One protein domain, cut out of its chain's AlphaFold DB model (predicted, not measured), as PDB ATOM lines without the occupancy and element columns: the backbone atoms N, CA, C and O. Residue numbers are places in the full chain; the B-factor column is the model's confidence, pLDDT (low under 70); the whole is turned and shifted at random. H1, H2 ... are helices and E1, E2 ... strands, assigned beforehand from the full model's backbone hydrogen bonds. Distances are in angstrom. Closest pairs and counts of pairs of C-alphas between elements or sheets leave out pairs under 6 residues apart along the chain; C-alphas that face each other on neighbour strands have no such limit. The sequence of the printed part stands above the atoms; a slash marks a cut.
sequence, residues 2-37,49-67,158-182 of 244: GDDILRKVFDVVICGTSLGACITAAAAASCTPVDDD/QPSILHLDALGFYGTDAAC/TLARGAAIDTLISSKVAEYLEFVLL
ATOM      1  N   GLY A   2      28.001  23.752  25.886       66.00
ATOM      2  CA  GLY A   2      27.660  25.024  25.215       66.00
ATOM      3  C   GLY A   2      28.841  25.792  24.596       66.00
ATOM      4  O   GLY A   2      28.685  26.373  23.524       66.00
ATOM      5  N   ASP A   3      30.025  25.748  25.212       70.44
ATOM      6  CA  ASP A   3      31.170  26.583  24.798       70.44
ATOM      7  C   ASP A   3      31.682  26.282  23.379       70.44
ATOM      8  O   ASP A   3      32.147  27.179  22.675       70.44
ATOM      9  N   ASP A   4      31.522  25.038  22.916       78.81
ATOM     10  CA  ASP A   4      31.926  24.614  21.572       78.81
ATOM     11  C   ASP A   4      31.059  25.205  20.458       78.81
ATOM     12  O   ASP A   4      31.490  25.247  19.307       78.81
ATOM     13  N   ILE A   5      29.833  25.642  20.759       88.94
ATOM     14  CA  ILE A   5      28.962  26.258  19.751       88.94
ATOM     15  C   ILE A   5      29.388  27.705  19.529       88.94
ATOM     16  O   ILE A   5      29.547  28.126  18.388       88.94
ATOM     17  N   LEU A   6      29.629  28.454  20.608       85.81
ATOM     18  CA  LEU A   6      29.997  29.867  20.509       85.81
ATOM     19  C   LEU A   6      31.332  30.051  19.781       85.81
ATOM     20  O   LEU A   6      31.436  30.914  18.915       85.81
ATOM     21  N   ARG A   7      32.310  29.174  20.036       79.44
ATOM     22  CA  ARG A   7      33.618  29.200  19.355       79.44
ATOM     23  C   ARG A   7      33.574  28.827  17.873       79.44
ATOM     24  O   ARG A   7      34.526  29.099  17.156       79.44
ATOM     25  N   LYS A   8      32.501  28.183  17.406       89.19
ATOM     26  CA  LYS A   8      32.306  27.892  15.975       89.19
ATOM     27  C   LYS A   8      31.710  29.070  15.212       89.19
ATOM     28  O   LYS A   8      31.768  29.072  13.988       89.19
ATOM     29  N   VAL A   9      31.086  30.008  15.921       93.81
ATOM     30  CA  VAL A   9      30.352  31.134  15.330       93.81
ATOM     31  C   VAL A   9      31.130  32.438  15.464       93.81
ATOM     32  O   VAL A   9      31.035  33.277  14.575       93.81
ATOM     33  N   PHE A  10      31.878  32.599  16.556       95.12
ATOM     34  CA  PHE A  10      32.612  33.819  16.863       95.12
ATOM     35  C   PHE A  10      34.112  33.555  16.948       95.12
ATOM     36  O   PHE A  10      34.544  32.629  17.638       95.12
ATOM     37  N   ASP A  11      34.893  34.415  16.299       92.94
ATOM     38  CA  ASP A  11      36.357  34.373  16.326       92.94
ATOM     39  C   ASP A  11      36.899  34.789  17.699       92.94
ATOM     40  O   ASP A  11      37.909  34.264  18.171       92.94
ATOM     41  N   VAL A  12      36.213  35.727  18.363       93.50
ATOM     42  CA  VAL A  12      36.597  36.241  19.684       93.50
ATOM     43  C   VAL A  12      35.378  36.318  20.599       93.50
ATOM     44  O   VAL A  12      34.363  36.925  20.261       93.50
ATOM     45  N   VAL A  13      35.498  35.747  21.798       94.06
ATOM     46  CA  VAL A  13      34.510  35.895  22.876       94.06
ATOM     47  C   VAL A  13      35.147  36.677  24.020       94.06
ATOM     48  O   VAL A  13      36.203  36.292  24.520       94.06
ATOM     49  N   ILE A  14      34.513  37.774  24.426       94.12
ATOM     50  CA  ILE A  14      34.959  38.655  25.510       94.12
ATOM     51  C   ILE A  14      33.879  38.664  26.584       94.12
ATOM     52  O   ILE A  14      32.705  38.884  26.288       94.12
ATOM     53  N   CYS A  15      34.286  38.430  27.829       94.50
ATOM     54  CA  CYS A  15      33.394  38.391  28.981       94.50
ATOM     55  C   CYS A  15      33.673  39.572  29.922       94.50
ATOM     56  O   CYS A  15      34.823  39.817  30.288       94.50
ATOM     57  N   GLY A  16      32.604  40.239  30.353       93.38
ATOM     58  CA  GLY A  16      32.621  41.450  31.165       93.38
ATOM     59  C   GLY A  16      32.751  42.713  30.320       93.38
ATOM     60  O   GLY A  16      33.337  42.695  29.248       93.38
ATOM     61  N   THR A  17      32.235  43.826  30.829       95.12
ATOM     62  CA  THR A  17      32.187  45.118  30.122       95.12
ATOM     63  C   THR A  17      32.992  46.212  30.818       95.12
ATOM     64  O   THR A  17      32.653  47.398  30.765       95.12
ATOM     65  N   SER A  18      34.083  45.830  31.482       92.44
ATOM     66  CA  SER A  18      35.050  46.800  31.993       92.44
ATOM     67  C   SER A  18      35.590  47.668  30.847       92.44
ATOM     68  O   SER A  18      35.601  47.254  29.684       92.44
ATOM     69  N   LEU A  19      36.096  48.868  31.153       88.12
ATOM     70  CA  LEU A  19      36.698  49.735  30.131       88.12
ATOM     71  C   LEU A  19      37.795  49.001  29.337       88.12
ATOM     72  O   LEU A  19      37.875  49.143  28.119       88.12
ATOM     73  N   GLY A  20      38.604  48.188  30.022       89.25
ATOM     74  CA  GLY A  20      39.616  47.345  29.390       89.25
ATOM     75  C   GLY A  20      39.008  46.340  28.412       89.25
ATOM     76  O   GLY A  20      39.433  46.299  27.262       89.25
ATOM     77  N   ALA A  21      37.978  45.596  28.827       91.88
ATOM     78  CA  ALA A  21      37.291  44.627  27.972       91.88
ATOM     79  C   ALA A  21      36.649  45.289  26.740       91.88
ATOM     80  O   ALA A  21      36.822  44.812  25.618       91.88
ATOM     81  N   CYS A  22      36.007  46.447  26.920       91.38
ATOM     82  CA  CYS A  22      35.451  47.247  25.828       91.38
ATOM     83  C   CYS A  22      36.524  47.726  24.840       91.38
ATOM     84  O   CYS A  22      36.329  47.634  23.627       91.38
ATOM     85  N   ILE A  23      37.670  48.207  25.333       87.88
ATOM     86  CA  ILE A  23      38.794  48.615  24.479       87.88
ATOM     87  C   ILE A  23      39.365  47.409  23.729       87.88
ATOM     88  O   ILE A  23      39.618  47.508  22.530       87.88
ATOM     89  N   THR A  24      39.533  46.267  24.397       89.06
ATOM     90  CA  THR A  24      39.995  45.026  23.766       89.06
ATOM     91  C   THR A  24      39.030  44.561  22.679       89.06
ATOM     92  O   THR A  24      39.483  44.201  21.596       89.06
ATOM     93  N   ALA A  25      37.717  44.637  22.915       91.31
ATOM     94  CA  ALA A  25      36.698  44.316  21.918       91.31
ATOM     95  C   ALA A  25      36.790  45.230  20.691       91.31
ATOM     96  O   ALA A  25      36.805  44.750  19.559       91.31
ATOM     97  N   ALA A  26      36.918  46.542  20.907       87.50
ATOM     98  CA  ALA A  26      37.064  47.508  19.822       87.50
ATOM     99  C   ALA A  26      38.374  47.311  19.037       87.50
ATOM    100  O   ALA A  26      38.386  47.404  17.807       87.50
ATOM    101  N   ALA A  27      39.473  47.015  19.735       85.75
ATOM    102  CA  ALA A  27      40.762  46.730  19.118       85.75
ATOM    103  C   ALA A  27      40.699  45.451  18.275       85.75
ATOM    104  O   ALA A  27      41.084  45.485  17.111       85.75
ATOM    105  N   ALA A  28      40.139  44.367  18.818       88.94
ATOM    106  CA  ALA A  28      39.931  43.121  18.089       88.94
ATOM    107  C   ALA A  28      39.060  43.335  16.841       88.94
ATOM    108  O   ALA A  28      39.419  42.852  15.774       88.94
ATOM    109  N   ALA A  29      37.992  44.141  16.932       88.31
ATOM    110  CA  ALA A  29      37.123  44.451  15.787       88.31
ATOM    111  C   ALA A  29      37.862  45.221  14.682       88.31
ATOM    112  O   ALA A  29      37.538  45.118  13.500       88.31
ATOM    113  N   SER A  30      38.849  46.023  15.086       85.00
ATOM    114  CA  SER A  30      39.652  46.856  14.192       85.00
ATOM    115  C   SER A  30      40.860  46.114  13.612       85.00
ATOM    116  O   SER A  30      41.429  46.558  12.614       85.00
ATOM    117  N   CYS A  31      41.269  44.997  14.219       83.00
ATOM    118  CA  CYS A  31      42.344  44.149  13.728       83.00
ATOM    119  C   CYS A  31      41.855  43.331  12.531       83.00
ATOM    120  O   CYS A  31      41.338  42.228  12.675       83.00
ATOM    121  N   THR A  32      42.068  43.852  11.325       78.31
ATOM    122  CA  THR A  32      42.074  43.002  10.133       78.31
ATOM    123  C   THR A  32      43.268  42.054  10.236       78.31
ATOM    124  O   THR A  32      44.382  42.555  10.445       78.31
ATOM    125  N   PRO A  33      43.082  40.731  10.088       75.94
ATOM    126  CA  PRO A  33      44.196  39.803   9.979       75.94
ATOM    127  C   PRO A  33      45.161  40.320   8.915       75.94
ATOM    128  O   PRO A  33      44.774  40.608   7.776       75.94
ATOM    129  N   VAL A  34      46.405  40.537   9.328       72.06
ATOM    130  CA  VAL A  34      47.470  40.862   8.394       72.06
ATOM    131  C   VAL A  34      47.974  39.521   7.899       72.06
ATOM    132  O   VAL A  34      48.699  38.837   8.614       72.06
ATOM    133  N   ASP A  35      47.550  39.126   6.704       77.69
ATOM    134  CA  ASP A  35      48.196  38.019   6.012       77.69
ATOM    135  C   ASP A  35      49.630  38.471   5.698       77.69
ATOM    136  O   ASP A  35      49.826  39.390   4.897       77.69
ATOM    137  N   ASP A  36      50.631  37.877   6.358       79.69
ATOM    138  CA  ASP A  36      52.049  38.242   6.183       79.69
ATOM    139  C   ASP A  36      52.466  38.194   4.698       79.69
ATOM    140  O   ASP A  36      53.220  39.049   4.221       79.69
ATOM    141  N   ASP A  37      51.883  37.261   3.939       79.38
ATOM    142  CA  ASP A  37      52.074  37.129   2.493       79.38
ATOM    143  C   ASP A  37      51.429  38.284   1.700       79.38
ATOM    144  O   ASP A  37      52.035  38.821   0.767       79.38
ATOM    145  N   GLN A  49      36.610  40.853   8.673       88.69
ATOM    146  CA  GLN A  49      36.755  41.307  10.054       88.69
ATOM    147  C   GLN A  49      36.359  40.178  11.015       88.69
ATOM    148  O   GLN A  49      35.386  39.472  10.728       88.69
ATOM    149  N   PRO A  50      37.072  40.014  12.141       91.62
ATOM    150  CA  PRO A  50      36.733  38.987  13.110       91.62
ATOM    151  C   PRO A  50      35.350  39.257  13.709       91.62
ATOM    152  O   PRO A  50      34.992  40.386  14.053       91.62
ATOM    153  N   SER A  51      34.575  38.194  13.847       93.88
ATOM    154  CA  SER A  51      33.289  38.178  14.528       93.88
ATOM    155  C   SER A  51      33.495  38.137  16.045       93.88
ATOM    156  O   SER A  51      34.229  37.299  16.573       93.88
ATOM    157  N   ILE A  52      32.861  39.067  16.763       94.88
ATOM    158  CA  ILE A  52      33.092  39.259  18.200       94.88
ATOM    159  C   ILE A  52      31.789  39.109  18.970       94.88
ATOM    160  O   ILE A  52      30.803  39.785  18.682       94.88
ATOM    161  N   LEU A  53      31.821  38.262  19.994       95.44
ATOM    162  CA  LEU A  53      30.768  38.130  20.988       95.44
ATOM    163  C   LEU A  53      31.235  38.754  22.302       95.44
ATOM    164  O   LEU A  53      32.141  38.241  22.951       95.44
ATOM    165  N   HIS A  54      30.608  39.858  22.696       95.56
ATOM    166  CA  HIS A  54      30.912  40.565  23.936       95.56
ATOM    167  C   HIS A  54      29.733  40.412  24.901       95.56
ATOM    168  O   HIS A  54      28.633  40.879  24.611       95.56
ATOM    169  N   LEU A  55      29.947  39.709  26.012       95.56
ATOM    170  CA  LEU A  55      28.907  39.358  26.981       95.56
ATOM    171  C   LEU A  55      29.242  39.909  28.358       95.56
ATOM    172  O   LEU A  55      30.405  39.945  28.743       95.56
ATOM    173  N   ASP A  56      28.218  40.242  29.134       93.38
ATOM    174  CA  ASP A  56      28.340  40.501  30.566       93.38
ATOM    175  C   ASP A  56      27.309  39.661  31.322       93.38
ATOM    176  O   ASP A  56      26.213  39.408  30.821       93.38
ATOM    177  N   ALA A  57      27.671  39.219  32.522       90.44
ATOM    178  CA  ALA A  57      26.738  38.573  33.436       90.44
ATOM    179  C   ALA A  57      25.897  39.606  34.204       90.44
ATOM    180  O   ALA A  57      24.818  39.284  34.701       90.44
ATOM    181  N   LEU A  58      26.392  40.840  34.322       86.75
ATOM    182  CA  LEU A  58      25.730  41.928  35.026       86.75
ATOM    183  C   LEU A  58      24.692  42.615  34.130       86.75
ATOM    184  O   LEU A  58      24.850  42.734  32.918       86.75
ATOM    185  N   GLY A  59      23.633  43.141  34.749       86.75
ATOM    186  CA  GLY A  59      22.601  43.932  34.064       86.75
ATOM    187  C   GLY A  59      23.013  45.376  33.742       86.75
ATOM    188  O   GLY A  59      22.153  46.201  33.439       86.75
ATOM    189  N   PHE A  60      24.297  45.713  33.871       90.12
ATOM    190  CA  PHE A  60      24.849  47.049  33.644       90.12
ATOM    191  C   PHE A  60      26.298  46.962  33.155       90.12
ATOM    192  O   PHE A  60      26.969  45.951  33.350       90.12
ATOM    193  N   TYR A  61      26.772  48.047  32.541       92.69
ATOM    194  CA  TYR A  61      28.120  48.146  31.988       92.69
ATOM    195  C   TYR A  61      29.155  48.606  33.021       92.69
ATOM    196  O   TYR A  61      28.828  49.341  33.952       92.69
ATOM    197  N   GLY A  62      30.422  48.254  32.796       90.75
ATOM    198  CA  GLY A  62      31.573  48.837  33.494       90.75
ATOM    199  C   GLY A  62      32.065  48.058  34.709       90.75
ATOM    200  O   GLY A  62      33.090  48.435  35.272       90.75
ATOM    201  N   THR A  63      31.379  46.973  35.083       89.62
ATOM    202  CA  THR A  63      31.777  46.068  36.173       89.62
ATOM    203  C   THR A  63      32.065  46.813  37.488       89.62
ATOM    204  O   THR A  63      31.185  47.466  38.041       89.62
ATOM    205  N   ASP A  64      33.289  46.724  37.997       85.69
ATOM    206  CA  ASP A  64      33.834  47.412  39.167       85.69
ATOM    207  C   ASP A  64      33.994  48.933  38.998       85.69
ATOM    208  O   ASP A  64      33.987  49.666  39.987       85.69
ATOM    209  N   ALA A  65      34.096  49.414  37.761       90.38
ATOM    210  CA  ALA A  65      34.128  50.829  37.403       90.38
ATOM    211  C   ALA A  65      32.789  51.310  36.816       90.38
ATOM    212  O   ALA A  65      32.758  52.267  36.040       90.38
ATOM    213  N   ALA A  66      31.681  50.638  37.150       92.88
ATOM    214  CA  ALA A  66      30.364  51.020  36.662       92.88
ATOM    215  C   ALA A  66      29.968  52.436  37.118       92.88
ATOM    216  O   ALA A  66      30.326  52.910  38.198       92.88
ATOM    217  N   CYS A  67      29.180  53.082  36.265       94.62
ATOM    218  CA  CYS A  67      28.579  54.388  36.487       94.62
ATOM    219  C   CYS A  67      27.086  54.148  36.745       94.62
ATOM    220  O   CYS A  67      26.352  53.747  35.838       94.62
ATOM    221  N   THR A 158      41.304  60.731  33.236       89.88
ATOM    222  CA  THR A 158      41.955  60.474  31.950       89.88
ATOM    223  C   THR A 158      42.911  61.608  31.593       89.88
ATOM    224  O   THR A 158      42.562  62.789  31.629       89.88
ATOM    225  N   LEU A 159      44.138  61.253  31.215       91.56
ATOM    226  CA  LEU A 159      45.118  62.215  30.725       91.56
ATOM    227  C   LEU A 159      44.687  62.760  29.365       91.56
ATOM    228  O   LEU A 159      44.497  61.992  28.429       91.56
ATOM    229  N   ALA A 160      44.637  64.089  29.218       89.75
ATOM    230  CA  ALA A 160      44.255  64.733  27.953       89.75
ATOM    231  C   ALA A 160      45.170  64.369  26.767       89.75
ATOM    232  O   ALA A 160      44.804  64.572  25.612       89.75
ATOM    233  N   ARG A 161      46.379  63.876  27.051       89.38
ATOM    234  CA  ARG A 161      47.296  63.283  26.079       89.38
ATOM    235  C   ARG A 161      47.838  61.987  26.659       89.38
ATOM    236  O   ARG A 161      48.724  62.016  27.510       89.38
ATOM    237  N   GLY A 162      47.287  60.872  26.215       89.75
ATOM    238  CA  GLY A 162      47.699  59.547  26.642       89.75
ATOM    239  C   GLY A 162      47.119  58.484  25.722       89.75
ATOM    240  O   GLY A 162      46.158  58.747  25.000       89.75
ATOM    241  N   ALA A 163      47.681  57.278  25.798       86.88
ATOM    242  CA  ALA A 163      47.310  56.163  24.929       86.88
ATOM    243  C   ALA A 163      45.804  55.847  24.964       86.88
ATOM    244  O   ALA A 163      45.236  55.483  23.941       86.88
ATOM    245  N   ALA A 164      45.142  56.044  26.111       84.25
ATOM    246  CA  ALA A 164      43.697  55.863  26.238       84.25
ATOM    247  C   ALA A 164      42.905  56.828  25.335       84.25
ATOM    248  O   ALA A 164      42.072  56.380  24.554       84.25
ATOM    249  N   ILE A 165      43.202  58.134  25.372       89.31
ATOM    250  CA  ILE A 165      42.547  59.126  24.500       89.31
ATOM    251  C   ILE A 165      42.860  58.849  23.029       89.31
ATOM    252  O   ILE A 165      41.955  58.892  22.200       89.31
ATOM    253  N   ASP A 166      44.107  58.508  22.701       89.19
ATOM    254  CA  ASP A 166      44.491  58.179  21.323       89.19
ATOM    255  C   ASP A 166      43.728  56.943  20.804       89.19
ATOM    256  O   ASP A 166      43.289  56.904  19.651       89.19
ATOM    257  N   THR A 167      43.496  55.954  21.673       86.06
ATOM    258  CA  THR A 167      42.696  54.757  21.367       86.06
ATOM    259  C   THR A 167      41.219  55.103  21.170       86.06
ATOM    260  O   THR A 167      40.603  54.664  20.201       86.06
ATOM    261  N   LEU A 168      40.639  55.946  22.029       85.50
ATOM    262  CA  LEU A 168      39.247  56.400  21.889       85.50
ATOM    263  C   LEU A 168      39.027  57.226  20.613       85.50
ATOM    264  O   LEU A 168      37.979  57.115  19.980       85.50
ATOM    265  N   ILE A 169      40.012  58.033  20.208       89.88
ATOM    266  CA  ILE A 169      39.958  58.805  18.958       89.88
ATOM    267  C   ILE A 169      40.075  57.879  17.745       89.88
ATOM    268  O   ILE A 169      39.276  57.978  16.819       89.88
ATOM    269  N   SER A 170      41.058  56.975  17.737       86.81
ATOM    270  CA  SER A 170      41.288  56.072  16.598       86.81
ATOM    271  C   SER A 170      40.146  55.073  16.384       86.81
ATOM    272  O   SER A 170      39.821  54.770  15.240       86.81
ATOM    273  N   SER A 171      39.484  54.640  17.460       84.69
ATOM    274  CA  SER A 171      38.275  53.803  17.410       84.69
ATOM    275  C   SER A 171      36.982  54.577  17.114       84.69
ATOM    276  O   SER A 171      35.922  53.964  17.027       84.69
ATOM    277  N   LYS A 172      37.040  55.912  16.976       88.62
ATOM    278  CA  LYS A 172      35.887  56.830  16.840       88.62
ATOM    279  C   LYS A 172      34.910  56.843  18.020       88.62
ATOM    280  O   LYS A 172      33.929  57.578  17.989       88.62
ATOM    281  N   VAL A 173      35.193  56.119  19.103       87.38
ATOM    282  CA  VAL A 173      34.364  56.124  20.318       87.38
ATOM    283  C   VAL A 173      34.288  57.524  20.937       87.38
ATOM    284  O   VAL A 173      33.267  57.895  21.511       87.38
ATOM    285  N   ALA A 174      35.332  58.338  20.766       89.31
ATOM    286  CA  ALA A 174      35.356  59.722  21.229       89.31
ATOM    287  C   ALA A 174      34.241  60.612  20.634       89.31
ATOM    288  O   ALA A 174      33.954  61.653  21.211       89.31
ATOM    289  N   GLU A 175      33.600  60.227  19.524       93.06
ATOM    290  CA  GLU A 175      32.464  60.968  18.947       93.06
ATOM    291  C   GLU A 175      31.198  60.887  19.818       93.06
ATOM    292  O   GLU A 175      30.326  61.749  19.722       93.06
ATOM    293  N   TYR A 176      31.119  59.885  20.698       92.25
ATOM    294  CA  TYR A 176      29.999  59.669  21.620       92.25
ATOM    295  C   TYR A 176      30.281  60.171  23.038       92.25
ATOM    296  O   TYR A 176      29.450  59.996  23.928       92.25
ATOM    297  N   LEU A 177      31.459  60.755  23.269       93.06
ATOM    298  CA  LEU A 177      31.921  61.161  24.590       93.06
ATOM    299  C   LEU A 177      32.157  62.668  24.637       93.06
ATOM    300  O   LEU A 177      32.768  63.252  23.742       93.06
ATOM    301  N   GLU A 178      31.739  63.293  25.733       94.62
ATOM    302  CA  GLU A 178      32.115  64.665  26.056       94.62
ATOM    303  C   GLU A 178      33.183  64.658  27.153       94.62
ATOM    304  O   GLU A 178      32.981  64.121  28.241       94.62
ATOM    305  N   PHE A 179      34.334  65.275  26.872       92.56
ATOM    306  CA  PHE A 179      35.410  65.421  27.849       92.56
ATOM    307  C   PHE A 179      35.394  66.821  28.453       92.56
ATOM    308  O   PHE A 179      35.643  67.816  27.766       92.56
ATOM    309  N   VAL A 180      35.183  66.888  29.765       93.19
ATOM    310  CA  VAL A 180      35.269  68.128  30.536       93.19
ATOM    311  C   VAL A 180      36.642  68.219  31.200       93.19
ATOM    312  O   VAL A 180      37.146  67.253  31.772       93.19
ATOM    313  N   LEU A 181      37.276  69.390  31.116       90.31
ATOM    314  CA  LEU A 181      38.563  69.624  31.768       90.31
ATOM    315  C   LEU A 181      38.378  69.792  33.277       90.31
ATOM    316  O   LEU A 181      37.495  70.520  33.726       90.31
ATOM    317  N   LEU A 182      39.274  69.185  34.057       89.19
ATOM    318  CA  LEU A 182      39.335  69.420  35.497       89.19
ATOM    319  C   LEU A 182      39.761  70.865  35.781       89.19
ATOM    320  O   LEU A 182      40.741  71.359  35.220       89.19
TER     321      LEU A 182
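AT A GLANCE: This is residues 2 to 37, 49 to 67 and 158 to 182 of the 244 residues of an uncharacterized protein of archaeon (UniProt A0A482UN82). The printed part is a flat, loose row of parts: the short helix H1 at one end, then a small sheet of two strands, E1 and E2, with helix H2 packed on it, and the short helices H3 and H4 at the other end, beyond H2. The printed part has 80 residues, with four named helices and two named strands in the order H1, E1, H2, E2, H3, H4. The two strands are parallel and the class is mixed, helices and strands, with under half of the residues in named elements. The whole is loose, with a radius of gyration of the C-alphas of 15.1 A and spans of 47 by 41 by 17 A.

HOW THE PARTS SIT: H1, residues 3 to 9, comes closest to E1, residues 12 to 15, at the C-alphas of Arg 7 and Val 13, 7.6 A apart. E1 and E2, residues 52 to 55, are parallel at 13 degrees; N 14 and O 53 are within hydrogen-bond range at 2.8 A. The closest C-alphas of H2, residues 19 to 30, and the strands are Ala 21 to Ile 14, 6.9 A, and Ala 29 to Ile 52, 7.0 A. H2 is close to but not clearly touching H3, residues 163 to 170, with the C-alphas of Ile 23 and Thr 167 closest at 7.9 A; they run the same way at a steep tilt of 43 degrees. H3 and H4, residues 173 to 176, only just touch, only at the corner, with 3 pairs of C-alphas within 8 A, Leu 168 and Ala 174 closest at 5.2 A. H1 and H2 are apart. Each O i to N i+4 pair is within hydrogen-bond range in H2 and H3, and 2 of 3 in H1; H4 is too short for such a pair.

IN THESE COORDINATES: H1 begins at C-alpha 3, (31.170, 26.583, 24.798), and is 10.5 A long; E1 is 10.1 A, H2 16.5 A, E2 9.7 A, H3 10.3 A and H4 5.8 A. H4 ends at C-alpha 176, (29.999, 59.669, 21.620).

THE WHOLE: The C-alphas of Asp 37 and Leu 182 are the two farthest apart, 47.9 A. Residues 38 to 48 and 68 to 157 are not printed, with gaps of 17.6 A and 15.4 A between the C-alphas across the cuts. The links H1 to E1, E1 to H2 and H3 to H4 are tight. Residue 2 is under 70 in pLDDT; the mean of the printed part is 88.6.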